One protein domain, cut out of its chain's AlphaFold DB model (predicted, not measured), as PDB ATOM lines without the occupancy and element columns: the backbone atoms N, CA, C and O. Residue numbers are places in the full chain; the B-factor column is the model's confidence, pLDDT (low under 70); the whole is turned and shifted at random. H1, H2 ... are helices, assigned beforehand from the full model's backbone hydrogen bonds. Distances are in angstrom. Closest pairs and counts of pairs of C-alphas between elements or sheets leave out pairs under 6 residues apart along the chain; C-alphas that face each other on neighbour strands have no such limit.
ATOM      1  N   TYR A   2      -5.642  12.634 103.652       85.94
ATOM      2  CA  TYR A   2      -6.992  12.317 104.121       85.94
ATOM      3  C   TYR A   2      -7.209  10.808 104.096       85.94
ATOM      4  O   TYR A   2      -6.638  10.128 103.247       85.94
ATOM      5  N   TYR A   3      -8.030  10.298 105.006       87.38
ATOM      6  CA  TYR A   3      -8.243   8.863 105.172       87.38
ATOM      7  C   TYR A   3      -9.714   8.504 105.001       87.38
ATOM      8  O   TYR A   3     -10.603   9.317 105.280       87.38
ATOM      9  N   ARG A   4      -9.961   7.284 104.520       85.75
ATOM     10  CA  ARG A   4     -11.301   6.702 104.500       85.75
ATOM     11  C   ARG A   4     -11.680   6.211 105.889       85.75
ATOM     12  O   ARG A   4     -10.844   5.733 106.655       85.75
ATOM     13  N   CYS A   5     -12.962   6.346 106.192       87.44
ATOM     14  CA  CYS A   5     -13.529   5.795 107.404       87.44
ATOM     15  C   CYS A   5     -13.663   4.267 107.247       87.44
ATOM     16  O   CYS A   5     -14.195   3.837 106.227       87.44
ATOM     17  N   PRO A   6     -13.213   3.448 108.215       88.56
ATOM     18  CA  PRO A   6     -13.260   1.981 108.125       88.56
ATOM     19  C   PRO A   6     -14.651   1.377 108.382       88.56
ATOM     20  O   PRO A   6     -14.781   0.160 108.478       88.56
ATOM     21  N   HIS A   7     -15.686   2.204 108.538       86.38
ATOM     22  CA  HIS A   7     -17.051   1.720 108.713       86.38
ATOM     23  C   HIS A   7     -17.654   1.248 107.386       86.38
ATOM     24  O   HIS A   7     -17.353   1.789 106.320       86.38
ATOM     25  N   LEU A   8     -18.582   0.296 107.475       86.44
ATOM     26  CA  LEU A   8     -19.413  -0.098 106.341       86.44
ATOM     27  C   LEU A   8     -20.364   1.048 105.933       86.44
ATOM     28  O   LEU A   8     -20.725   1.883 106.767       86.44
ATOM     29  N   PRO A   9     -20.813   1.099 104.666       81.06
ATOM     30  CA  PRO A   9     -21.762   2.115 104.192       81.06
ATOM     31  C   PRO A   9     -23.109   2.083 104.920       81.06
ATOM     32  O   PRO A   9     -23.777   3.110 105.017       81.06
ATOM     33  N   GLU A  10     -23.473   0.933 105.480       80.38
ATOM     34  CA  GLU A  10     -24.681   0.750 106.286       80.38
ATOM     35  C   GLU A  10     -24.566   1.368 107.684       80.38
ATOM     36  O   GLU A  10     -25.577   1.651 108.326       80.38
ATOM     37  N   CYS A  11     -23.344   1.615 108.167       81.50
ATOM     38  CA  CYS A  11     -23.126   2.219 109.471       81.50
ATOM     39  C   CYS A  11     -23.563   3.688 109.448       81.50
ATOM     40  O   CYS A  11     -22.942   4.553 108.811       81.50
ATOM     41  N   GLN A  12     -24.640   3.980 110.173       70.50
ATOM     42  CA  GLN A  12     -25.169   5.331 110.303       70.50
ATOM     43  C   GLN A  12     -24.547   6.026 111.508       70.50
ATOM     44  O   GLN A  12     -24.895   5.773 112.661       70.50
ATOM     45  N   GLY A  13     -23.635   6.952 111.240       64.44
ATOM     46  CA  GLY A  13     -23.103   7.808 112.279       64.44
ATOM     47  C   GLY A  13     -24.056   8.954 112.593       64.44
ATOM     48  O   GLY A  13     -24.383   9.753 111.720       64.44
ATOM     49  N   LYS A  14     -24.434   9.127 113.864       57.66
ATOM     50  CA  LYS A  14     -24.963  10.412 114.352       57.66
ATOM     51  C   LYS A  14     -23.811  11.409 114.483       57.66
ATOM     52  O   LYS A  14     -23.424  11.797 115.582       57.66
ATOM     53  N   ILE A  15     -23.210  11.807 113.368       55.41
ATOM     54  CA  ILE A  15     -22.108  12.770 113.380       55.41
ATOM     55  C   ILE A  15     -22.711  14.163 113.516       55.41
ATOM     56  O   ILE A  15     -22.950  14.831 112.523       55.41
ATOM     57  N   HIS A  16     -23.003  14.543 114.763       47.19
ATOM     58  CA  HIS A  16     -23.135  15.897 115.328       47.19
ATOM     59  C   HIS A  16     -23.847  17.009 114.545       47.19
ATOM     60  O   HIS A  16     -23.815  18.171 114.940       47.19
ATOM     61  N   SER A  17     -24.528  16.730 113.455       44.59
ATOM     62  CA  SER A  17     -25.142  17.745 112.624       44.59
ATOM     63  C   SER A  17     -26.303  17.102 111.905       44.59
ATOM     64  O   SER A  17     -26.264  15.929 111.568       44.59
ATOM     65  N   LYS A  18     -27.349  17.886 111.692       49.03
ATOM     66  CA  LYS A  18     -28.667  17.538 111.141       49.03
ATOM     67  C   LYS A  18     -28.666  16.777 109.796       49.03
ATOM     68  O   LYS A  18     -29.730  16.521 109.248       49.03
ATOM     69  N   LEU A  19     -27.501  16.423 109.258       49.47
ATOM     70  CA  LEU A  19     -27.320  15.624 108.060       49.47
ATOM     71  C   LEU A  19     -27.119  14.151 108.440       49.47
ATOM     72  O   LEU A  19     -26.066  13.768 108.946       49.47
ATOM     73  N   LYS A  20     -28.131  13.324 108.159       60.09
ATOM     74  CA  LYS A  20     -28.053  11.854 108.164       60.09
ATOM     75  C   LYS A  20     -27.111  11.380 107.047       60.09
ATOM     76  O   LYS A  20     -27.577  10.910 106.016       60.09
ATOM     77  N   LYS A  21     -25.802  11.562 107.204       63.59
ATOM     78  CA  LYS A  21     -24.815  10.999 106.277       63.59
ATOM     79  C   LYS A  21     -24.276   9.695 106.835       63.59
ATOM     80  O   LYS A  21     -24.020   9.591 108.035       63.59
ATOM     81  N   SER A  22     -24.123   8.703 105.964       68.62
ATOM     82  CA  SER A  22     -23.451   7.456 106.319       68.62
ATOM     83  C   SER A  22     -21.994   7.746 106.690       68.62
ATOM     84  O   SER A  22     -21.375   8.680 106.168       68.62
ATOM     85  N   CYS A  23     -21.407   6.949 107.587       72.69
ATOM     86  CA  CYS A  23     -19.991   7.111 107.945       72.69
ATOM     87  C   CYS A  23     -19.070   6.964 106.720       72.69
ATOM     88  O   CYS A  23     -18.008   7.580 106.662       72.69
ATOM     89  N   HIS A  24     -19.504   6.209 105.710       69.50
ATOM     90  CA  HIS A  24     -18.804   6.061 104.435       69.50
ATOM     91  C   HIS A  24     -18.709   7.374 103.635       69.50
ATOM     92  O   HIS A  24     -17.729   7.615 102.928       69.50
ATOM     93  N   GLU A  25     -19.681   8.277 103.783       69.75
ATOM     94  CA  GLU A  25     -19.653   9.609 103.172       69.75
ATOM     95  C   GLU A  25     -18.806  10.627 103.940       69.75
ATOM     96  O   GLU A  25     -18.630  11.758 103.475       69.75
ATOM     97  N   CYS A  26     -18.224  10.246 105.081       68.69
ATOM     98  CA  CYS A  26     -17.275  11.075 105.824       68.69
ATOM     99  C   CYS A  26     -15.919  11.093 105.119       68.69
ATOM    100  O   CYS A  26     -14.905  10.616 105.625       68.69
ATOM    101  N   ARG A  27     -15.912  11.622 103.899       65.69
ATOM    102  CA  ARG A  27     -14.707  11.848 103.114       65.69
ATOM    103  C   ARG A  27     -13.940  13.021 103.717       65.69
ATOM    104  O   ARG A  27     -14.530  14.033 104.084       65.69
ATOM    105  N   GLY A  28     -12.614  12.904 103.760       64.38
ATOM    106  CA  GLY A  28     -11.748  14.050 104.043       64.38
ATOM    107  C   GLY A  28     -11.430  14.295 105.519       64.38
ATOM    108  O   GLY A  28     -11.101  15.419 105.886       64.38
ATOM    109  N   LEU A  29     -11.485  13.276 106.377       78.69
ATOM    110  CA  LEU A  29     -10.977  13.395 107.744       78.69
ATOM    111  C   LEU A  29      -9.465  13.112 107.788       78.69
ATOM    112  O   LEU A  29      -8.946  12.266 107.054       78.69
ATOM    113  N   ASN A  30      -8.741  13.843 108.642       87.38
ATOM    114  CA  ASN A  30      -7.349  13.513 108.961       87.38
ATOM    115  C   ASN A  30      -7.297  12.234 109.824       87.38
ATOM    116  O   ASN A  30      -8.308  11.829 110.397       87.38
ATOM    117  N   SER A  31      -6.134  11.584 109.924       86.69
ATOM    118  CA  SER A  31      -6.005  10.300 110.639       86.69
ATOM    119  C   SER A  31      -6.487  10.380 112.089       86.69
ATOM    120  O   SER A  31      -7.162   9.471 112.565       86.69
ATOM    121  N   HIS A  32      -6.181  11.477 112.781       87.62
ATOM    122  CA  HIS A  32      -6.615  11.708 114.155       87.62
ATOM    123  C   HIS A  32      -8.144  11.793 114.270       87.62
ATOM    124  O   HIS A  32      -8.743  11.143 115.121       87.62
ATOM    125  N   ALA A  33      -8.790  12.548 113.383       85.69
ATOM    126  CA  ALA A  33     -10.236  12.694 113.344       85.69
ATOM    127  C   ALA A  33     -10.926  11.379 112.968       85.69
ATOM    128  O   ALA A  33     -11.948  11.057 113.566       85.69
ATOM    129  N   VAL A  34     -10.358  10.581 112.050       85.50
ATOM    130  CA  VAL A  34     -10.876   9.234 111.757       85.50
ATOM    131  C   VAL A  34     -10.767   8.334 112.985       85.50
ATOM    132  O   VAL A  34     -11.738   7.657 113.309       85.50
ATOM    133  N   ARG A  35      -9.647   8.354 113.720       88.62
ATOM    134  CA  ARG A  35      -9.509   7.583 114.970       88.62
ATOM    135  C   ARG A  35     -10.530   8.010 116.013       88.62
ATOM    136  O   ARG A  35     -11.237   7.161 116.538       88.62
ATOM    137  N   GLN A  36     -10.643   9.310 116.275       86.12
ATOM    138  CA  GLN A  36     -11.589   9.835 117.257       86.12
ATOM    139  C   GLN A  36     -13.030   9.482 116.881       86.12
ATOM    140  O   GLN A  36     -13.796   9.019 117.725       86.12
ATOM    141  N   HIS A  37     -13.373   9.638 115.603       84.25
ATOM    142  CA  HIS A  37     -14.655   9.226 115.056       84.25
ATOM    143  C   HIS A  37     -14.892   7.732 115.307       84.25
ATOM    144  O   HIS A  37     -15.849   7.382 115.979       84.25
ATOM    145  N   THR A  38     -13.974   6.865 114.887       85.50
ATOM    146  CA  THR A  38     -14.090   5.404 115.032       85.50
ATOM    147  C   THR A  38     -14.123   4.938 116.493       85.50
ATOM    148  O   THR A  38     -14.815   3.985 116.824       85.50
ATOM    149  N   SER A  39     -13.439   5.640 117.399       86.88
ATOM    150  CA  SER A  39     -13.453   5.349 118.841       86.88
ATOM    151  C   SER A  39     -14.739   5.789 119.554       86.88
ATOM    152  O   SER A  39     -14.958   5.449 120.719       86.88
ATOM    153  N   SER A  40     -15.591   6.577 118.893       84.00
ATOM    154  CA  SER A  40     -16.799   7.108 119.513       84.00
ATOM    155  C   SER A  40     -17.842   6.005 119.684       84.00
ATOM    156  O   SER A  40     -18.501   5.587 118.731       84.00
ATOM    157  N   LYS A  41     -18.063   5.600 120.940       75.31
ATOM    158  CA  LYS A  41     -19.078   4.605 121.338       75.31
ATOM    159  C   LYS A  41     -20.501   4.947 120.891       75.31
ATOM    160  O   LYS A  41     -21.356   4.078 120.889       75.31
ATOM    161  N   ASN A  42     -20.762   6.192 120.495       74.50
ATOM    162  CA  ASN A  42     -22.078   6.643 120.041       74.50
ATOM    163  C   ASN A  42     -22.401   6.253 118.587       74.50
ATOM    164  O   ASN A  42     -23.541   6.428 118.158       74.50
ATOM    165  N   LEU A  43     -21.421   5.767 117.818       71.06
ATOM    166  CA  LEU A  43     -21.609   5.361 116.417       71.06
ATOM    167  C   LEU A  43     -21.851   3.855 116.270       71.06
ATOM    168  O   LEU A  43     -22.605   3.427 115.398       71.06
ATOM    169  N   HIS A  44     -21.268   3.065 117.170       71.00
ATOM    170  CA  HIS A  44     -21.367   1.604 117.188       71.00
ATOM    171  C   HIS A  44     -22.759   1.002 117.441       71.00
ATOM    172  O   HIS A  44     -22.996  -0.082 116.918       71.00
ATOM    173  N   PRO A  45     -23.729   1.664 118.114       76.44
ATOM    174  CA  PRO A  45     -25.077   1.111 118.274       76.44
ATOM    175  C   PRO A  45     -25.806   0.907 116.942       76.44
ATOM    176  O   PRO A  45     -26.758   0.141 116.870       76.44
ATOM    177  N   PHE A  46     -25.370   1.615 115.896       76.38
ATOM    178  CA  PHE A  46     -25.919   1.539 114.542       76.38
ATOM    179  C   PHE A  46     -24.965   0.839 113.567       76.38
ATOM    180  O   PHE A  46     -25.203   0.843 112.359       76.38
ATOM    181  N   CYS A  47     -23.860   0.284 114.065       82.69
ATOM    182  CA  CYS A  47     -22.944  -0.506 113.260       82.69
ATOM    183  C   CYS A  47     -23.381  -1.971 113.275       82.69
ATOM    184  O   CYS A  47     -23.783  -2.504 114.306       82.69
ATOM    185  N   ASN A  48     -23.285  -2.625 112.119       84.25
ATOM    186  CA  ASN A  48     -23.475  -4.066 112.025       84.25
ATOM    187  C   ASN A  48     -22.295  -4.780 112.708       84.25
ATOM    188  O   ASN A  48     -21.168  -4.291 112.654       84.25
ATOM    189  N   SER A  49     -22.545  -5.958 113.281       87.69
ATOM    190  CA  SER A  49     -21.522  -6.868 113.818       87.69
ATOM    191  C   SER A  49     -20.418  -7.239 112.817       87.69
ATOM    192  O   SER A  49     -19.309  -7.571 113.213       87.69
ATOM    193  N   GLN A  50     -20.701  -7.137 111.514       89.00
ATOM    194  CA  GLN A  50     -19.719  -7.346 110.443       89.00
ATOM    195  C   GLN A  50     -18.800  -6.141 110.192       89.00
ATOM    196  O   GLN A  50     -17.884  -6.214 109.374       89.00
ATOM    197  N   CYS A  51     -19.056  -5.000 110.833       86.88
ATOM    198  CA  CYS A  51     -18.236  -3.815 110.649       86.88
ATOM    199  C   CYS A  51     -16.837  -4.066 111.243       86.88
ATOM    200  O   CYS A  51     -16.754  -4.497 112.391       86.88
ATOM    201  N   PRO A  52     -15.735  -3.744 110.533       87.19
ATOM    202  CA  PRO A  52     -14.375  -4.021 111.014       87.19
ATOM    203  C   PRO A  52     -14.076  -3.391 112.372       87.19
ATOM    204  O   PRO A  52     -13.197  -3.842 113.091       87.19
ATOM    205  N   VAL A  53     -14.789  -2.306 112.671       88.00
ATOM    206  CA  VAL A  53     -14.644  -1.463 113.857       88.00
ATOM    207  C   VAL A  53     -15.731  -1.674 114.898       88.00
ATOM    208  O   VAL A  53     -15.711  -0.997 115.924       88.00
ATOM    209  N   TYR A  54     -16.622  -2.641 114.674       84.81
ATOM    210  CA  TYR A  54     -17.555  -3.109 115.688       84.81
ATOM    211  C   TYR A  54     -16.771  -3.706 116.864       84.81
ATOM    212  O   TYR A  54     -15.945  -4.592 116.667       84.81
ATOM    213  N   ASP A  55     -16.995  -3.180 118.070       82.06
ATOM    214  CA  ASP A  55     -16.302  -3.589 119.306       82.06
ATOM    215  C   ASP A  55     -14.767  -3.447 119.299       82.06
ATOM    216  O   ASP A  55     -14.055  -4.068 120.087       82.06
ATOM    217  N   MET A  56     -14.222  -2.579 118.443       86.88
ATOM    218  CA  MET A  56     -12.782  -2.348 118.430       86.88
ATOM    219  C   MET A  56     -12.348  -1.454 119.604       86.88
ATOM    220  O   MET A  56     -12.779  -0.305 119.733       86.88
ATOM    221  N   ASP A  57     -11.433  -1.959 120.434       86.19
ATOM    222  CA  ASP A  57     -10.845  -1.195 121.533       86.19
ATOM    223  C   ASP A  57      -9.979  -0.023 121.049       86.19
ATOM    224  O   ASP A  57      -9.344  -0.061 119.989       86.19
ATOM    225  N   ILE A  58      -9.871   1.011 121.894       83.94
ATOM    226  CA  ILE A  58      -9.033   2.198 121.641       83.94
ATOM    227  C   ILE A  58      -7.573   1.796 121.376       83.94
ATOM    228  O   ILE A  58      -6.904   2.424 120.558       83.94
ATOM    229  N   ILE A  59      -7.088   0.738 122.033       87.69
ATOM    230  CA  ILE A  59      -5.721   0.227 121.877       87.69
ATOM    231  C   ILE A  59      -5.523  -0.332 120.460       87.69
ATOM    232  O   ILE A  59      -4.593   0.072 119.761       87.69
ATOM    233  N   SER A  60      -6.444  -1.177 119.993       90.69
ATOM    234  CA  SER A  60      -6.429  -1.761 118.643       90.69
ATOM    235  C   SER A  60      -6.529  -0.692 117.547       90.69
ATOM    236  O   SER A  60      -5.893  -0.796 116.493       90.69
ATOM    237  N   LEU A  61      -7.251   0.395 117.830       88.06
ATOM    238  CA  LEU A  61      -7.371   1.581 116.982       88.06
ATOM    239  C   LEU A  61      -6.053   2.340 116.778       88.06
ATOM    240  O   LEU A  61      -5.911   3.026 115.763       88.06
ATOM    241  N   VAL A  62      -5.085   2.244 117.697       87.50
ATOM    242  CA  VAL A  62      -3.757   2.870 117.540       87.50
ATOM    243  C   VAL A  62      -2.953   2.151 116.454       87.50
ATOM    244  O   VAL A  62      -2.351   2.802 115.595       87.50
ATOM    245  N   SER A  63      -3.009   0.822 116.433       89.50
ATOM    246  CA  SER A  63      -2.349  -0.020 115.428       89.50
ATOM    247  C   SER A  63      -3.106  -0.131 114.101       89.50
ATOM    248  O   SER A  63      -2.542  -0.611 113.118       89.50
ATOM    249  N   PHE A  64      -4.365   0.310 114.044       89.75
ATOM    250  CA  PHE A  64      -5.188   0.185 112.845       89.75
ATOM    251  C   PHE A  64      -4.624   1.003 111.671       89.75
ATOM    252  O   PHE A  64      -4.357   2.206 111.782       89.75
ATOM    253  N   LYS A  65      -4.455   0.344 110.519       89.38
ATOM    254  CA  LYS A  65      -3.960   0.963 109.285       89.38
ATOM    255  C   LYS A  65      -5.132   1.524 108.483       89.38
ATOM    256  O   LYS A  65      -5.862   0.783 107.837       89.38
ATOM    257  N   PHE A  66      -5.296   2.844 108.516       89.31
ATOM    258  CA  PHE A  66      -6.316   3.524 107.717       89.31
ATOM    259  C   PHE A  66      -5.906   3.605 106.248       89.31
ATOM    260  O   PHE A  66      -4.779   3.994 105.937       89.31
ATOM    261  N   GLU A  67      -6.840   3.302 105.348       88.12
ATOM    262  CA  GLU A  67      -6.609   3.444 103.913       88.12
ATOM    263  C   GLU A  67      -6.542   4.943 103.552       88.12
ATOM    264  O   GLU A  67      -7.493   5.694 103.829       88.12
ATOM    265  N   PRO A  68      -5.431   5.419 102.960       88.00
ATOM    266  CA  PRO A  68      -5.361   6.784 102.473       88.00
ATOM    267  C   PRO A  68      -6.367   6.954 101.337       88.00
ATOM    268  O   PRO A  68      -6.462   6.136 100.421       88.00
ATOM    269  N   LEU A  69      -7.120   8.049 101.373       85.00
ATOM    270  CA  LEU A  69      -7.986   8.416 100.270       85.00
ATOM    271  C   LEU A  69      -7.078   8.834  99.109       85.00
ATOM    272  O   LEU A  69      -6.538   9.940  99.123       85.00
ATOM    273  N   LYS A  70      -6.886   7.939  98.129       75.00
ATOM    274  CA  LYS A  70      -6.214   8.263  96.866       75.00
ATOM    275  C   LYS A  70      -6.995   9.413  96.236       75.00
ATOM    276  O   LYS A  70      -8.093   9.214  95.721       75.00
ATOM    277  N   GLN A  71      -6.476  10.631  96.368       63.88
ATOM    278  CA  GLN A  71      -7.020  11.811  95.707       63.88
ATOM    279  C   GLN A  71      -6.700  11.671  94.219       63.88
ATOM    280  O   GLN A  71      -5.746  12.258  93.732       63.88
TER     281      GLN A  71
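This is residues 2 to 71 of the 198 residues of an uncharacterized protein of Puccinia graminis f. sp. tritici (strain CRL 75-36-700-3 / race SCCL) (UniProt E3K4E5). This domain has little regular structure: a compact coil of loops, with two short helices, H1 and H2, forming a small hairpin at one side. The long stretch of residues 2 to 30, with no named element, has C-alphas from 4 to 18 A from the mean of all C-alphas, and the first and last printed C-alphas, those of Tyr 2 and Gln 71, come back to 8.4 A from each other. The printed part has 70 residues with two named helices, H1 then H2, and no named strand; its class is all helix, with 15 residues in named elements. The radius of gyration of the C-alphas is 11.2 A, and the spans are 28 by 28 by 19 A.

H1, residues 31 to 39, is the longest helix and measures 12.1 A from C-alpha 31 at (-6.005, 10.300, 110.639) to C-alpha 39. H2, residues 58 to 63, measures 9.4 A and ends at C-alpha 63, (-2.349, -0.020, 115.428).

H1 and H2 touch and form a helical hairpin; their closest C-alphas, those of Ser 39 and Ile 58, are 6.1 A apart. They run opposite ways at a tilt of 37 degrees, only just steep. In H1 every O i to N i+4 pair is within hydrogen-bond range; in H2, 1 of 2 is.

The C-alphas farthest apart, those of Lys 18 and Ser 63, are 31.9 A apart. The printed part has no cut, and the link from H1 to H2, 18 residues, is long. Residues 13 to 22, 24 to 28 and 71 have pLDDT under 70.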